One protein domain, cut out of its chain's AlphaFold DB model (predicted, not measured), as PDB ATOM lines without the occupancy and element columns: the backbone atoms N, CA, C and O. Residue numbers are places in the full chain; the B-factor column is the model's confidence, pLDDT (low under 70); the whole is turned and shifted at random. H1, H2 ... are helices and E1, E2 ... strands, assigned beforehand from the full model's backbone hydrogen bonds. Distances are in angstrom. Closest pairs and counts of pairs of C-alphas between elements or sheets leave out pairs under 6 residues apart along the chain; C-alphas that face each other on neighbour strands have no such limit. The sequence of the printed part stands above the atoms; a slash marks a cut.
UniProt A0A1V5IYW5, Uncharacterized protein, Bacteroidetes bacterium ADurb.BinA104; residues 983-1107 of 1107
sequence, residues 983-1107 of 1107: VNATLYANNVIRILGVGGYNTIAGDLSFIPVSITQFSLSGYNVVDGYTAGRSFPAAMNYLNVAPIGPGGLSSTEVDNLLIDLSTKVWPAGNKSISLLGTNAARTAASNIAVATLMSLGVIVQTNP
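Overview. This is residues 983 to 1107 of the 1107 residues of an uncharacterized protein of Bacteroidetes bacterium ADurb.BinA104 (UniProt A0A1V5IYW5). Little regular structure is present: a wall of five parallel strands, ordered E1 E2 E3 E4 E5, has long loops over one face, H1 and H2 side by side toward its E5 edge, and the other face bare. The mixed named elements, E1 E2 E3 H1 E4 H2 E5 along the chain, hold only 49 of 125 printed residues. The whole is compact, radius of gyration of the C-alphas 13.5 A, spanning 32 by 31 by 24 A.

Arrangement. Beside E1, residues 995 to 999, find E2, residues 1017 to 1022, with N 996 and O 1017 3.0 A apart, within hydrogen-bond range. Next comes E3, residues 1041 to 1046, with N 1018 and O 1041 2.9 A apart. H1, residues 1054 to 1065, only grazes the sheet with residues 1057 to 1064; its every O i to N i+4 pair is within range. E4, residues 1075 to 1078, has N 1042 and O 1075 3.0 A apart. H2, residues 1087 to 1098, grazes with 1093 to 1097 and touches H1, the same way at a shallow 30 degrees, closest C-alphas Asp 1058 and Ser 1089, 4.9 A; 6 of 8 such pairs are within range. E5, residues 1102 to 1105, has N 1076 and O 1102 2.8 A apart. E3, H1, E4 and E4, H2, E5 are strand-helix-strand units, parallel neighbours joined through a helix, with right-handed crossovers.

Along the chain. Find C-alpha 995 at (243.796, 224.584, 227.399), where E1 begins; E2 runs 16.8 A, E3 16.0 A, H1 16.6 A, H2 17.6 A. E5 ends at C-alpha 1105, (232.448, 238.848, 215.276).

Size, cuts and confidence. The printed part has no cut; the links E1 to E2 and E2 to E3 are long. Residues 983 to 992 and 1001 to 1006 have pLDDT under 70.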
ATOM      1  N   VAL A 983     250.784 236.345 228.755       62.50
ATOM      2  CA  VAL A 983     250.801 235.141 227.927       62.50
ATOM      3  C   VAL A 983     252.060 235.246 227.054       62.50
ATOM      4  O   VAL A 983     251.963 235.881 226.040       62.50
ATOM      5  N   ASN A 984     253.262 234.796 227.452       57.44
ATOM      6  CA  ASN A 984     254.527 235.080 226.736       57.44
ATOM      7  C   ASN A 984     255.141 233.850 226.037       57.44
ATOM      8  O   ASN A 984     255.570 232.916 226.707       57.44
ATOM      9  N   ALA A 985     255.328 233.907 224.712       51.44
ATOM     10  CA  ALA A 985     255.941 232.867 223.873       51.44
ATOM     11  C   ALA A 985     257.259 232.238 224.396       51.44
ATOM     12  O   ALA A 985     257.478 231.048 224.171       51.44
ATOM     13  N   THR A 986     258.130 232.973 225.103       49.56
ATOM     14  CA  THR A 986     259.391 232.423 225.651       49.56
ATOM     15  C   THR A 986     259.242 231.697 226.992       49.56
ATOM     16  O   THR A 986     260.107 230.891 227.328       49.56
ATOM     17  N   LEU A 987     258.154 231.908 227.740       50.50
ATOM     18  CA  LEU A 987     257.895 231.218 229.015       50.50
ATOM     19  C   LEU A 987     257.223 229.842 228.843       50.50
ATOM     20  O   LEU A 987     257.182 229.055 229.787       50.50
ATOM     21  N   TYR A 988     256.738 229.518 227.639       52.12
ATOM     22  CA  TYR A 988     256.047 228.255 227.336       52.12
ATOM     23  C   TYR A 988     256.845 227.283 226.467       52.12
ATOM     24  O   TYR A 988     256.312 226.257 226.061       52.12
ATOM     25  N   ALA A 989     258.136 227.535 226.238       48.84
ATOM     26  CA  ALA A 989     259.006 226.551 225.589       48.84
ATOM     27  C   ALA A 989     259.091 225.222 226.381       48.84
ATOM     28  O   ALA A 989     259.379 224.187 225.793       48.84
ATOM     29  N   ASN A 990     258.783 225.257 227.690       48.91
ATOM     30  CA  ASN A 990     258.821 224.113 228.612       48.91
ATOM     31  C   ASN A 990     257.471 223.799 229.309       48.91
ATOM     32  O   ASN A 990     257.429 222.893 230.138       48.91
ATOM     33  N   ASN A 991     256.383 224.539 229.039       55.03
ATOM     34  CA  ASN A 991     255.093 224.362 229.735       55.03
ATOM     35  C   ASN A 991     254.076 223.598 228.869       55.03
ATOM     36  O   ASN A 991     253.946 223.846 227.674       55.03
ATOM     37  N   VAL A 992     253.325 222.689 229.499       63.00
ATOM     38  CA  VAL A 992     252.414 221.723 228.851       63.00
ATOM     39  C   VAL A 992     250.999 222.296 228.641       63.00
ATOM     40  O   VAL A 992     250.131 221.577 228.158       63.00
ATOM     41  N   ILE A 993     250.728 223.569 228.973       77.62
ATOM     42  CA  ILE A 993     249.372 224.144 228.875       77.62
ATOM     43  C   ILE A 993     248.878 224.091 227.424       77.62
ATOM     44  O   ILE A 993     249.442 224.723 226.526       77.62
ATOM     45  N   ARG A 994     247.804 223.325 227.220       83.69
ATOM     46  CA  ARG A 994     247.061 223.169 225.966       83.69
ATOM     47  C   ARG A 994     245.722 223.893 226.019       83.69
ATOM     48  O   ARG A 994     245.292 224.441 225.011       83.69
ATOM     49  N   ILE A 995     245.085 223.922 227.188       87.94
ATOM     50  CA  ILE A 995     243.796 224.584 227.399       87.94
ATOM     51  C   ILE A 995     243.994 225.719 228.397       87.94
ATOM     52  O   ILE A 995     244.395 225.474 229.536       87.94
ATOM     53  N   LEU A 996     243.699 226.945 227.969       86.88
ATOM     54  CA  LEU A 996     243.694 228.129 228.819       86.88
ATOM     55  C   LEU A 996     242.353 228.852 228.688       86.88
ATOM     56  O   LEU A 996     242.048 229.421 227.643       86.88
ATOM     57  N   GLY A 997     241.564 228.840 229.757       88.19
ATOM     58  CA  GLY A 997     240.287 229.533 229.834       88.19
ATOM     59  C   GLY A 997     240.231 230.443 231.047       88.19
ATOM     60  O   GLY A 997     240.360 229.974 232.170       88.19
ATOM     61  N   VAL A 998     240.002 231.738 230.865       85.31
ATOM     62  CA  VAL A 998     239.702 232.611 231.998       85.31
ATOM     63  C   VAL A 998     238.537 233.534 231.675       85.31
ATOM     64  O   VAL A 998     238.568 234.290 230.703       85.31
ATOM     65  N   GLY A 999     237.475 233.453 232.476       79.19
ATOM     66  CA  GLY A 999     236.189 234.062 232.139       79.19
ATOM     67  C   GLY A 999     235.374 234.593 233.321       79.19
ATOM     68  O   GLY A 999     235.493 234.112 234.437       79.19
ATOM     69  N   GLY A1000     234.524 235.598 233.126       76.12
ATOM     70  CA  GLY A1000     233.727 236.196 234.216       76.12
ATOM     71  C   GLY A1000     234.317 237.505 234.748       76.12
ATOM     72  O   GLY A1000     234.941 238.240 233.994       76.12
ATOM     73  N   TYR A1001     234.103 237.850 236.016       67.94
ATOM     74  CA  TYR A1001     234.590 239.094 236.629       67.94
ATOM     75  C   TYR A1001     236.086 239.054 236.984       67.94
ATOM     76  O   TYR A1001     236.457 239.337 238.123       67.94
ATOM     77  N   ASN A1002     236.941 238.696 236.023       66.25
ATOM     78  CA  ASN A1002     238.388 238.677 236.233       66.25
ATOM     79  C   ASN A1002     239.092 239.873 235.606       66.25
ATOM     80  O   ASN A1002     238.552 240.493 234.699       66.25
ATOM     81  N   THR A1003     240.303 240.170 236.076       60.00
ATOM     82  CA  THR A1003     241.126 241.306 235.625       60.00
ATOM     83  C   THR A1003     242.405 240.841 234.915       60.00
ATOM     84  O   THR A1003     243.505 241.231 235.298       60.00
ATOM     85  N   ILE A1004     242.291 239.985 233.895       64.62
ATOM     86  CA  ILE A1004     243.447 239.628 233.048       64.62
ATOM     87  C   ILE A1004     243.744 240.764 232.083       64.62
ATOM     88  O   ILE A1004     242.811 241.352 231.558       64.62
ATOM     89  N   ALA A1005     245.024 241.036 231.833       65.06
ATOM     90  CA  ALA A1005     245.509 241.936 230.790       65.06
ATOM     91  C   ALA A1005     246.615 241.230 229.986       65.06
ATOM     92  O   ALA A1005     247.411 240.488 230.566       65.06
ATOM     93  N   GLY A1006     246.645 241.417 228.665       67.31
ATOM     94  CA  GLY A1006     247.721 240.911 227.807       67.31
ATOM     95  C   GLY A1006     247.468 241.064 226.302       67.31
ATOM     96  O   GLY A1006     246.323 241.165 225.853       67.31
ATOM     97  N   ASP A1007     248.552 241.065 225.518       74.88
ATOM     98  CA  ASP A1007     248.544 241.094 224.046       74.88
ATOM     99  C   ASP A1007     248.402 239.666 223.484       74.88
ATOM    100  O   ASP A1007     249.205 238.769 223.776       74.88
ATOM    101  N   LEU A1008     247.381 239.456 222.649       78.38
ATOM    102  CA  LEU A1008     247.075 238.160 222.035       78.38
ATOM    103  C   LEU A1008     248.169 237.667 221.083       78.38
ATOM    104  O   LEU A1008     248.226 236.478 220.771       78.38
ATOM    105  N   SER A1009     249.063 238.545 220.632       76.56
ATOM    106  CA  SER A1009     250.198 238.171 219.794       76.56
ATOM    107  C   SER A1009     251.128 237.143 220.430       76.56
ATOM    108  O   SER A1009     251.933 236.531 219.729       76.56
ATOM    109  N   PHE A1010     251.066 236.957 221.742       75.06
ATOM    110  CA  PHE A1010     251.981 236.085 222.458       75.06
ATOM    111  C   PHE A1010     251.359 234.750 222.906       75.06
ATOM    112  O   PHE A1010     251.991 234.020 223.675       75.06
ATOM    113  N   ILE A1011     250.171 234.390 222.389       77.06
ATOM    114  CA  ILE A1011     249.566 233.063 222.603       77.06
ATOM    115  C   ILE A1011     250.598 231.952 222.298       77.06
ATOM    116  O   ILE A1011     251.181 231.941 221.210       77.06
ATOM    117  N   PRO A1012     250.855 231.017 223.235       74.19
ATOM    118  CA  PRO A1012     251.881 229.997 223.079       74.19
ATOM    119  C   PRO A1012     251.576 229.006 221.967       74.19
ATOM    120  O   PRO A1012     250.420 228.661 221.714       74.19
ATOM    121  N   VAL A1013     252.640 228.440 221.392       73.00
ATOM    122  CA  VAL A1013     252.533 227.425 220.333       73.00
ATOM    123  C   VAL A1013     251.884 226.110 220.799       73.00
ATOM    124  O   VAL A1013     251.471 225.303 219.975       73.00
ATOM    125  N   SER A1014     251.800 225.870 222.112       75.56
ATOM    126  CA  SER A1014     251.233 224.652 222.708       75.56
ATOM    127  C   SER A1014     249.710 224.683 222.868       75.56
ATOM    128  O   SER A1014     249.111 223.629 223.100       75.56
ATOM    129  N   ILE A1015     249.087 225.864 222.771       81.69
ATOM    130  CA  ILE A1015     247.661 226.049 223.045       81.69
ATOM    131  C   ILE A1015     246.813 225.445 221.927       81.69
ATOM    132  O   ILE A1015     246.922 225.809 220.757       81.69
ATOM    133  N   THR A1016     245.917 224.547 222.316       87.69
ATOM    134  CA  THR A1016     244.872 223.999 221.456       87.69
ATOM    135  C   THR A1016     243.558 224.765 221.627       87.69
ATOM    136  O   THR A1016     242.861 225.003 220.640       87.69
ATOM    137  N   GLN A1017     243.260 225.221 222.852       90.56
ATOM    138  CA  GLN A1017     242.060 225.990 223.187       90.56
ATOM    139  C   GLN A1017     242.391 227.221 224.035       90.56
ATOM    140  O   GLN A1017     242.991 227.106 225.107       90.56
ATOM    141  N   PHE A1018     241.957 228.395 223.576       88.69
ATOM    142  CA  PHE A1018     242.128 229.665 224.278       88.69
ATOM    143  C   PHE A1018     240.780 230.360 224.466       88.69
ATOM    144  O   PHE A1018     240.047 230.561 223.498       88.69
ATOM    145  N   SER A1019     240.459 230.751 225.697       89.06
ATOM    146  CA  SER A1019     239.241 231.493 226.018       89.06
ATOM    147  C   SER A1019     239.539 232.620 227.002       89.06
ATOM    148  O   SER A1019     239.938 232.366 228.135       89.06
ATOM    149  N   LEU A1020     239.304 233.864 226.594       86.62
ATOM    150  CA  LEU A1020     239.269 235.035 227.464       86.62
ATOM    151  C   LEU A1020     237.904 235.700 227.323       86.62
ATOM    152  O   LEU A1020     237.543 236.158 226.244       86.62
ATOM    153  N   SER A1021     237.122 235.746 228.398       84.62
ATOM    154  CA  SER A1021     235.757 236.302 228.366       84.62
ATOM    155  C   SER A1021     235.402 237.039 229.656       84.62
ATOM    156  O   SER A1021     236.095 236.896 230.652       84.62
ATOM    157  N   GLY A1022     234.342 237.842 229.707       80.94
ATOM    158  CA  GLY A1022     234.010 238.568 230.946       80.94
ATOM    159  C   GLY A1022     234.834 239.859 231.135       80.94
ATOM    160  O   GLY A1022     235.351 240.389 230.160       80.94
ATOM    161  N   TYR A1023     234.936 240.418 232.345       77.44
ATOM    162  CA  TYR A1023     235.576 241.719 232.653       77.44
ATOM    163  C   TYR A1023     237.110 241.770 232.466       77.44
ATOM    164  O   TYR A1023     237.781 242.627 233.034       77.44
ATOM    165  N   ASN A1024     237.659 240.892 231.632       77.38
ATOM    166  CA  ASN A1024     239.063 240.887 231.255       77.38
ATOM    167  C   ASN A1024     239.398 242.047 230.300       77.38
ATOM    168  O   ASN A1024     238.555 242.493 229.521       77.38
ATOM    169  N   VAL A1025     240.651 242.489 230.347       75.62
ATOM    170  CA  VAL A1025     241.275 243.477 229.464       75.62
ATOM    171  C   VAL A1025     242.073 242.736 228.386       75.62
ATOM    172  O   VAL A1025     242.831 241.812 228.668       75.62
ATOM    173  N   VAL A1026     241.907 243.141 227.129       79.06
ATOM    174  CA  VAL A1026     242.742 242.680 226.008       79.06
ATOM    175  C   VAL A1026     243.558 243.879 225.539       79.06
ATOM    176  O   VAL A1026     242.964 244.880 225.131       79.06
ATOM    177  N   ASP A1027     244.889 243.788 225.637       73.81
ATOM    178  CA  ASP A1027     245.797 244.934 225.453       73.81
ATOM    179  C   ASP A1027     246.101 245.233 223.975       73.81
ATOM    180  O   ASP A1027     246.523 246.344 223.655       73.81
ATOM    181  N   GLY A1028     245.882 244.262 223.082       81.12
ATOM    182  CA  GLY A1028     246.017 244.441 221.636       81.12
ATOM    183  C   GLY A1028     246.291 243.152 220.857       81.12
ATOM    184  O   GLY A1028     246.261 242.047 221.413       81.12
ATOM    185  N   TYR A1029     246.540 243.320 219.555       88.00
ATOM    186  CA  TYR A1029     247.071 242.285 218.660       88.00
ATOM    187  C   TYR A1029     247.975 242.873 217.563       88.00
ATOM    188  O   TYR A1029     247.547 243.632 216.694       88.00
ATOM    189  N   THR A1030     249.232 242.445 217.534       86.06
ATOM    190  CA  THR A1030     250.195 242.724 216.459       86.06
ATOM    191  C   THR A1030     250.158 241.643 215.365       86.06
ATOM    192  O   THR A1030     250.322 240.455 215.649       86.06
ATOM    193  N   ALA A1031     250.002 242.070 214.105       84.56
ATOM    194  CA  ALA A1031     249.948 241.211 212.914       84.56
ATOM    195  C   ALA A1031     251.249 240.432 212.631       84.56
ATOM    196  O   ALA A1031     252.334 240.827 213.065       84.56
ATOM    197  N   GLY A1032     251.145 239.377 211.817       80.06
ATOM    198  CA  GLY A1032     252.267 238.552 211.367       80.06
ATOM    199  C   GLY A1032     252.579 237.383 212.300       80.06
ATOM    200  O   GLY A1032     253.735 236.959 212.387       80.06
ATOM    201  N   ARG A1033     251.581 236.879 213.036       81.62
ATOM    202  CA  ARG A1033     251.755 235.750 213.961       81.62
ATOM    203  C   ARG A1033     251.300 234.437 213.332       81.62
ATOM    204  O   ARG A1033     250.194 234.323 212.817       81.62
ATOM    205  N   SER A1034     252.139 233.410 213.449       78.19
ATOM    206  CA  SER A1034     251.759 232.033 213.128       78.19
ATOM    207  C   SER A1034     251.094 231.380 214.339       78.19
ATOM    208  O   SER A1034     251.683 231.326 215.419       78.19
ATOM    209  N   PHE A1035     249.887 230.850 214.152       82.56
ATOM    210  CA  PHE A1035     249.152 230.133 215.194       82.56
ATOM    211  C   PHE A1035     249.497 228.634 215.217       82.56
ATOM    212  O   PHE A1035     249.869 228.075 214.180       82.56
ATOM    213  N   PRO A1036     249.341 227.953 216.369       79.38
ATOM    214  CA  PRO A1036     249.535 226.509 216.472       79.38
ATOM    215  C   PRO A1036     248.685 225.744 215.461       79.38
ATOM    216  O   PRO A1036     247.472 225.951 215.399       79.38
ATOM    217  N   ALA A1037     249.279 224.781 214.752       78.50
ATOM    218  CA  ALA A1037     248.530 223.880 213.870       78.50
ATOM    219  C   ALA A1037     247.446 223.086 214.628       78.50
ATOM    220  O   ALA A1037     246.386 222.800 214.087       78.50
ATOM    221  N   ALA A1038     247.681 222.783 215.910       83.31
ATOM    222  CA  ALA A1038     246.755 222.029 216.756       83.31
ATOM    223  C   ALA A1038     245.620 222.873 217.374       83.31
ATOM    224  O   ALA A1038     244.764 222.327 218.067       83.31
ATOM    225  N   MET A1039     245.603 224.194 217.170       88.19
ATOM    226  CA  MET A1039     244.549 225.044 217.725       88.19
ATOM    227  C   MET A1039     243.206 224.753 217.048       88.19
ATOM    228  O   MET A1039     243.128 224.676 215.823       88.19
ATOM    229  N   ASN A1040     242.131 224.641 217.817       91.69
ATOM    230  CA  ASN A1040     240.782 224.435 217.285       91.69
ATOM    231  C   ASN A1040     239.742 225.397 217.877       91.69
ATOM    232  O   ASN A1040     238.698 225.599 217.262       91.69
ATOM    233  N   TYR A1041     240.047 226.048 219.003       92.69
ATOM    234  CA  TYR A1041     239.125 226.959 219.678       92.69
ATOM    235  C   TYR A1041     239.819 228.259 220.105       92.69
ATOM    236  O   TYR A1041     240.773 228.228 220.885       92.69
ATOM    237  N   LEU A1042     239.323 229.401 219.616       92.75
ATOM    238  CA  LEU A1042     239.738 230.737 220.050       92.75
ATOM    239  C   LEU A1042     238.503 231.574 220.396       92.75
ATOM    240  O   LEU A1042     237.721 231.930 219.517       92.75
ATOM    241  N   ASN A1043     238.348 231.927 221.666       92.69
ATOM    242  CA  ASN A1043     237.294 232.816 222.138       92.69
ATOM    243  C   ASN A1043     237.907 234.019 222.856       92.69
ATOM    244  O   ASN A1043     238.566 233.870 223.881       92.69
ATOM    245  N   VAL A1044     237.675 235.213 222.329       91.12
ATOM    246  CA  VAL A1044     238.090 236.480 222.926       91.12
ATOM    247  C   VAL A1044     236.859 237.372 222.978       91.12
ATOM    248  O   VAL A1044     236.484 237.998 221.992       91.12
ATOM    249  N   ALA A1045     236.207 237.403 224.133       90.38
ATOM    250  CA  ALA A1045     234.953 238.111 224.356       90.38
ATOM    251  C   ALA A1045     234.986 238.948 225.654       90.38
ATOM    252  O   ALA A1045     234.230 238.664 226.592       90.38
ATOM    253  N   PRO A1046     235.886 239.946 225.759       88.25
ATOM    254  CA  PRO A1046     235.935 240.838 226.913       88.25
ATOM    255  C   PRO A1046     234.661 241.691 227.001       88.25
ATOM    256  O   PRO A1046     234.118 242.115 225.990       88.25
ATOM    257  N   ILE A1047     234.174 241.961 228.209       83.81
ATOM    258  CA  ILE A1047     233.094 242.929 228.494       83.81
ATOM    259  C   ILE A1047     233.583 244.085 229.390       83.81
ATOM    260  O   ILE A1047     232.809 244.985 229.711       83.81
ATOM    261  N   GLY A1048     234.852 244.042 229.819       74.94
ATOM    262  CA  GLY A1048     235.529 245.075 230.607       74.94
ATOM    263  C   GLY A1048     236.207 246.149 229.740       74.94
ATOM    264  O   GLY A1048     236.048 246.152 228.522       74.94
ATOM    265  N   PRO A1049     236.953 247.098 230.336       70.19
ATOM    266  CA  PRO A1049     237.698 248.101 229.571       70.19
ATOM    267  C   PRO A1049     238.781 247.450 228.687       70.19
ATOM    268  O   PRO A1049     239.439 246.511 229.117       70.19
ATOM    269  N   GLY A1050     238.986 247.968 227.471       78.31
ATOM    270  CA  GLY A1050     239.903 247.392 226.471       78.31
ATOM    271  C   GLY A1050     239.169 246.630 225.362       78.31
ATOM    272  O   GLY A1050     237.958 246.791 225.201       78.31
ATOM    273  N   GLY A1051     239.897 245.820 224.591       85.25
ATOM    274  CA  GLY A1051     239.379 245.105 223.418       85.25
ATOM    275  C   GLY A1051     240.174 245.423 222.152       85.25
ATOM    276  O   GLY A1051     240.838 246.454 222.063       85.25
ATOM    277  N   LEU A1052     240.104 244.531 221.167       91.69
ATOM    278  CA  LEU A1052     240.797 244.703 219.893       91.69
ATOM    279  C   LEU A1052     240.152 245.826 219.074       91.69
ATOM    280  O   LEU A1052     238.933 245.860 218.903       91.69
ATOM    281  N   SER A1053     240.961 246.721 218.516       93.69
ATOM    282  CA  SER A1053     240.516 247.672 217.494       93.69
ATOM    283  C   SER A1053     240.145 246.959 216.188       93.69
ATOM    284  O   SER A1053     240.514 245.809 215.958       93.69
ATOM    285  N   SER A1054     239.436 247.642 215.284       94.31
ATOM    286  CA  SER A1054     238.968 247.032 214.030       94.31
ATOM    287  C   SER A1054     240.134 246.531 213.167       94.31
ATOM    288  O   SER A1054     240.050 245.463 212.568       94.31
ATOM    289  N   THR A1055     241.254 247.263 213.173       95.06
ATOM    290  CA  THR A1055     242.507 246.870 212.510       95.06
ATOM    291  C   THR A1055     243.093 245.598 213.121       95.06
ATOM    292  O   THR A1055     243.567 244.724 212.404       95.06
ATOM    293  N   GLU A1056     243.070 245.480 214.446       94.75
ATOM    294  CA  GLU A1056     243.606 244.322 215.165       94.75
ATOM    295  C   GLU A1056     242.735 243.079 214.967       94.75
ATOM    296  O   GLU A1056     243.270 241.998 214.736       94.75
ATOM    297  N   VAL A1057     241.407 243.241 214.962       95.44
ATOM    298  CA  VAL A1057     240.453 242.182 214.597       95.44
ATOM    299  C   VAL A1057     240.703 241.698 213.169       95.44
ATOM    300  O   VAL A1057     240.783 240.492 212.937       95.44
ATOM    301  N   ASP A1058     240.866 242.619 212.214       95.81
ATOM    302  CA  ASP A1058     241.128 242.250 210.823       95.81
ATOM    303  C   ASP A1058     242.464 241.510 210.670       95.81
ATOM    304  O   ASP A1058     242.514 240.462 210.025       95.81
ATOM    305  N   ASN A1059     243.528 242.008 211.306       95.12
ATOM    306  CA  ASN A1059     244.847 241.375 211.291       95.12
ATOM    307  C   ASN A1059     244.822 239.968 211.907       95.12
ATOM    308  O   ASN A1059     245.424 239.049 211.356       95.12
ATOM    309  N   LEU A1060     244.108 239.785 213.021       94.31
ATOM    310  CA  LEU A1060     243.969 238.490 213.684       94.31
ATOM    311  C   LEU A1060     243.264 237.470 212.783       94.31
ATOM    312  O   LEU A1060     243.726 236.338 212.648       94.31
ATOM    313  N   LEU A1061     242.171 237.870 212.127       95.25
ATOM    314  CA  LEU A1061     241.444 237.008 211.189       95.25
ATOM    315  C   LEU A1061     242.291 236.648 209.963       95.25
ATOM    316  O   LEU A1061     242.256 235.500 209.520       95.25
ATOM    317  N   ILE A1062     243.064 237.602 209.433       95.00
ATOM    318  CA  ILE A1062     243.994 237.366 208.320       95.00
ATOM    319  C   ILE A1062     245.032 236.319 208.719       95.00
ATOM    320  O   ILE A1062     245.148 235.305 208.030       95.00
ATOM    321  N   ASP A1063     245.714 236.495 209.848       93.00
ATOM    322  CA  ASP A1063     246.730 235.546 210.308       93.00
ATOM    323  C   ASP A1063     246.129 234.151 210.571       93.00
ATOM    324  O   ASP A1063     246.666 233.142 210.110       93.00
ATOM    325  N   LEU A1064     244.953 234.069 211.204       92.31
ATOM    326  CA  LEU A1064     244.238 232.805 211.431       92.31
ATOM    327  C   LEU A1064     243.802 232.107 210.134       92.31
ATOM    328  O   LEU A1064     243.720 230.876 210.105       92.31
ATOM    329  N   SER A1065     243.537 232.856 209.060       92.56
ATOM    330  CA  SER A1065     243.186 232.279 207.755       92.56
ATOM    331  C   SER A1065     244.365 231.595 207.056       92.56
ATOM    332  O   SER A1065     244.151 230.746 206.196       92.56
ATOM    333  N   THR A1066     245.604 231.913 207.453       90.31
ATOM    334  CA  THR A1066     246.823 231.283 206.911       90.31
ATOM    335  C   THR A1066     247.197 229.974 207.609       90.31
ATOM    336  O   THR A1066     248.107 229.265 207.176       90.31
ATOM    337  N   LYS A1067     246.502 229.638 208.697       87.69
ATOM    338  CA  LYS A1067     246.760 228.450 209.508       87.69
ATOM    339  C   LYS A1067     246.145 227.190 208.885       87.69
ATOM    340  O   LYS A1067     245.038 227.218 208.355       87.69
ATOM    341  N   VAL A1068     246.814 226.049 209.072       86.69
ATOM    342  CA  VAL A1068     246.230 224.713 208.850       86.69
ATOM    343  C   VAL A1068     245.330 224.336 210.030       86.69
ATOM    344  O   VAL A1068     245.789 224.271 211.170       86.69
ATOM    345  N   TRP A1069     244.046 224.097 209.766       87.19
ATOM    346  CA  TRP A1069     243.057 223.766 210.792       87.19
ATOM    347  C   TRP A1069     242.850 222.248 210.918       87.19
ATOM    348  O   TRP A1069     242.713 221.575 209.896       87.19
ATOM    349  N   PRO A1070     242.785 221.694 212.143       84.38
ATOM    350  CA  PRO A1070     242.546 220.265 212.351       84.38
ATOM    351  C   PRO A1070     241.112 219.873 211.963       84.38
ATOM    352  O   PRO A1070     240.218 220.721 211.953       84.38
ATOM    353  N   ALA A1071     240.864 218.593 211.660       76.38
ATOM    354  CA  ALA A1071     239.517 218.053 211.427       76.38
ATOM    355  C   ALA A1071     238.621 218.170 212.688       76.38
ATOM    356  O   ALA A1071     239.131 218.270 213.801       76.38
ATOM    357  N   GLY A1072     237.291 218.193 212.520       79.62
ATOM    358  CA  GLY A1072     236.321 218.338 213.627       79.62
ATOM    359  C   GLY A1072     235.838 219.774 213.893       79.62
ATOM    360  O   GLY A1072     235.939 220.628 213.008       79.62
ATOM    361  N   ASN A1073     235.305 220.028 215.098       83.50
ATOM    362  CA  ASN A1073     234.696 221.306 215.501       83.50
ATOM    363  C   ASN A1073     235.745 222.414 215.680       83.50
ATOM    364  O   ASN A1073     236.683 222.267 216.467       83.50
ATOM    365  N   LYS A1074     235.572 223.534 214.967       92.25
ATOM    366  CA  LYS A1074     236.509 224.668 214.964       92.25
ATOM    367  C   LYS A1074     235.752 225.984 215.056       92.25
ATOM    368  O   LYS A1074     234.834 226.221 214.270       92.25
ATOM    369  N   SER A1075     236.157 226.853 215.978       95.19
ATOM    370  CA  SER A1075     235.473 228.132 216.178       95.19
ATOM    371  C   SER A1075     236.403 229.271 216.572       95.19
ATOM    372  O   SER A1075     237.312 229.110 217.391       95.19
ATOM    373  N   ILE A1076     236.103 230.442 216.016       95.62
ATOM    374  CA  ILE A1076     236.673 231.737 216.367       95.62
ATOM    375  C   ILE A1076     235.519 232.644 216.801       95.62
ATOM    376  O   ILE A1076     234.593 232.884 216.029       95.62
ATOM    377  N   SER A1077     235.597 233.176 218.015       95.38
ATOM    378  CA  SER A1077     234.635 234.136 218.558       95.38
ATOM    379  C   SER A1077     235.377 235.385 219.031       95.38
ATOM    380  O   SER A1077     236.182 235.309 219.957       95.38
ATOM    381  N   LEU A1078     235.127 236.521 218.376       95.06
ATOM    382  CA  LEU A1078     235.687 237.843 218.684       95.06
ATOM    383  C   LEU A1078     234.537 238.814 218.983       95.06
ATOM    384  O   LEU A1078     234.155 239.644 218.156       95.06
ATOM    385  N   LEU A1079     233.939 238.656 220.159       92.69
ATOM    386  CA  LEU A1079     232.725 239.366 220.581       92.69
ATOM    387  C   LEU A1079     233.029 240.342 221.732       92.69
ATOM    388  O   LEU A1079     234.187 240.551 222.087       92.69
ATOM    389  N   GLY A1080     232.007 240.961 222.326       90.81
ATOM    390  CA  GLY A1080     232.179 241.818 223.504       90.81
ATOM    391  C   GLY A1080     232.640 243.237 223.156       90.81
ATOM    392  O   GLY A1080     232.067 243.849 222.260       90.81
ATOM    393  N   THR A1081     233.644 243.785 223.844       91.38
ATOM    394  CA  THR A1081     234.172 245.147 223.617       91.38
ATOM    395  C   THR A1081     235.161 245.253 222.457       91.38
ATOM    396  O   THR A1081     235.633 246.349 222.159       91.38
ATOM    397  N   ASN A1082     235.453 244.147 221.766       93.19
ATOM    398  CA  ASN A1082     236.180 244.191 220.498       93.19
ATOM    399  C   ASN A1082     235.429 245.065 219.475       93.19
ATOM    400  O   ASN A1082     234.199 245.077 219.422       93.19
ATOM    401  N   ALA A1083     236.148 245.786 218.625       94.19
ATOM    402  CA  ALA A1083     235.539 246.529 217.529       94.19
ATOM    403  C   ALA A1083     234.986 245.583 216.447       94.19
ATOM    404  O   ALA A1083     235.425 244.441 216.306       94.19
ATOM    405  N   ALA A1084     234.035 246.072 215.647       94.75
ATOM    406  CA  ALA A1084     233.579 245.357 214.459       94.75
ATOM    407  C   ALA A1084     234.727 245.198 213.445       94.75
ATOM    408  O   ALA A1084     235.564 246.096 213.285       94.75
ATOM    409  N   ARG A1085     234.754 244.060 212.745       95.81
ATOM    410  CA  ARG A1085     235.696 243.826 211.638       95.81
ATOM    411  C   ARG A1085     235.381 244.750 210.456       95.81
ATOM    412  O   ARG A1085     234.239 245.178 210.295       95.81
ATOM    413  N   THR A1086     236.352 245.018 209.583       96.19
ATOM    414  CA  THR A1086     236.119 245.808 208.361       96.19
ATOM    415  C   THR A1086     236.142 244.938 207.102       96.19
ATOM    416  O   THR A1086     236.309 243.718 207.145       96.19
ATOM    417  N   ALA A1087     235.990 245.569 205.932       94.44
ATOM    418  CA  ALA A1087     236.128 244.885 204.650       94.44
ATOM    419  C   ALA A1087     237.533 244.284 204.427       94.44
ATOM    420  O   ALA A1087     237.671 243.389 203.590       94.44
ATOM    421  N   ALA A1088     238.554 244.728 205.174       94.75
ATOM    422  CA  ALA A1088     239.927 244.237 205.052       94.75
ATOM    423  C   ALA A1088     240.064 242.733 205.363       94.75
ATOM    424  O   ALA A1088     240.908 242.071 204.763       94.75
ATOM    425  N   SER A1089     239.204 242.167 206.217       95.81
ATOM    426  CA  SER A1089     239.208 240.736 206.564       95.81
ATOM    427  C   SER A1089     238.201 239.881 205.784       95.81
ATOM    428  O   SER A1089     238.099 238.684 206.042       95.81
ATOM    429  N   ASN A1090     237.456 240.431 204.811       96.25
ATOM    430  CA  ASN A1090     236.404 239.683 204.097       96.25
ATOM    431  C   ASN A1090     236.916 238.401 203.424       96.25
ATOM    432  O   ASN A1090     236.264 237.363 203.520       96.25
ATOM    433  N   ILE A1091     238.081 238.469 202.772       96.06
ATOM    434  CA  ILE A1091     238.702 237.300 202.132       96.06
ATOM    435  C   ILE A1091     239.096 236.271 203.196       96.06
ATOM    436  O   ILE A1091     238.769 235.099 203.058       96.06
ATOM    437  N   ALA A1092     239.730 236.711 204.284       96.06
ATOM    438  CA  ALA A1092     240.167 235.839 205.371       96.06
ATOM    439  C   ALA A1092     238.997 235.095 206.039       96.06
ATOM    440  O   ALA A1092     239.083 233.892 206.274       96.06
ATOM    441  N   VAL A1093     237.877 235.785 206.288       96.12
ATOM    442  CA  VAL A1093     236.661 235.180 206.854       96.12
ATOM    443  C   VAL A1093     236.050 234.157 205.897       96.12
ATOM    444  O   VAL A1093     235.703 233.062 206.332       96.12
ATOM    445  N   ALA A1094     235.960 234.471 204.601       95.50
ATOM    446  CA  ALA A1094     235.474 233.520 203.602       95.50
ATOM    447  C   ALA A1094     236.365 232.266 203.534       95.50
ATOM    448  O   ALA A1094     235.850 231.148 203.519       95.50
ATOM    449  N   THR A1095     237.692 232.440 203.581       96.12
ATOM    450  CA  THR A1095     238.653 231.331 203.650       96.12
ATOM    451  C   THR A1095     238.412 230.467 204.890       96.12
ATOM    452  O   THR A1095     238.246 229.258 204.767       96.12
ATOM    453  N   LEU A1096     238.317 231.068 206.079       94.44
ATOM    454  CA  LEU A1096     238.057 230.349 207.334       94.44
ATOM    455  C   LEU A1096     236.745 229.552 207.289       94.44
ATOM    456  O   LEU A1096     236.723 228.381 207.666       94.44
ATOM    457  N   MET A1097     235.669 230.146 206.771       93.94
ATOM    458  CA  MET A1097     234.382 229.460 206.624       93.94
ATOM    459  C   MET A1097     234.454 228.299 205.626       93.94
ATOM    460  O   MET A1097     233.877 227.246 205.887       93.94
ATOM    461  N   SER A1098     235.207 228.437 204.527       93.56
ATOM    462  CA  SER A1098     235.424 227.333 203.578       93.56
ATOM    463  C   SER A1098     236.201 226.159 204.190       93.56
ATOM    464  O   SER A1098     236.008 225.014 203.795       93.56
ATOM    465  N   LEU A1099     237.024 226.432 205.210       90.69
ATOM    466  CA  LEU A1099     237.721 225.427 206.017       90.69
ATOM    467  C   LEU A1099     236.836 224.835 207.132       90.69
ATOM    468  O   LEU A1099     237.335 224.097 207.986       90.69
ATOM    469  N   GLY A1100     235.540 225.162 207.166       92.19
ATOM    470  CA  GLY A1100     234.605 224.695 208.190       92.19
ATOM    471  C   GLY A1100     234.810 225.338 209.565       92.19
ATOM    472  O   GLY A1100     234.418 224.750 210.570       92.19
ATOM    473  N   VAL A1101     235.454 226.511 209.643       95.06
ATOM    474  CA  VAL A1101     235.600 227.274 210.893       95.06
ATOM    475  C   VAL A1101     234.375 228.164 211.096       95.06
ATOM    476  O   VAL A1101     234.045 228.989 210.242       95.06
ATOM    477  N   ILE A1102     233.735 228.059 212.260       95.94
ATOM    478  CA  ILE A1102     232.667 228.979 212.663       95.94
ATOM    479  C   ILE A1102     233.312 230.291 213.121       95.94
ATOM    480  O   ILE A1102     234.038 230.304 214.113       95.94
ATOM    481  N   VAL A1103     233.051 231.393 212.413       95.56
ATOM    482  CA  VAL A1103     233.585 232.724 212.748       95.56
ATOM    483  C   VAL A1103     232.456 233.632 213.226       95.56
ATOM    484  O   VAL A1103     231.518 233.904 212.478       95.56
ATOM    485  N   GLN A1104     232.564 234.129 214.456       96.88
ATOM    486  CA  GLN A1104     231.640 235.089 215.059       96.88
ATOM    487  C   GLN A1104     232.389 236.369 215.435       96.88
ATOM    488  O   GLN A1104     233.383 236.326 216.157       96.88
ATOM    489  N   THR A1105     231.911 237.517 214.954       95.31
ATOM    490  CA  THR A1105     232.448 238.848 215.276       95.31
ATOM    491  C   THR A1105     231.313 239.811 215.591       95.31
ATOM    492  O   THR A1105     230.168 239.560 215.212       95.31
ATOM    493  N   ASN A1106     231.626 240.933 216.236       93.06
ATOM    494  CA  ASN A1106     230.659 242.017 216.404       93.06
ATOM    495  C   ASN A1106     230.170 242.561 215.037       93.06
ATOM    496  O   ASN A1106     230.955 242.548 214.079       93.06
ATOM    497  N   PRO A1107     228.888 242.979 214.945       80.25
ATOM    498  CA  PRO A1107     228.254 243.433 213.705       80.25
ATOM    499  C   PRO A1107     228.747 244.793 213.209       80.25
ATOM    500  O   PRO A1107     229.144 245.634 214.051       80.25
TER     501      PRO A1107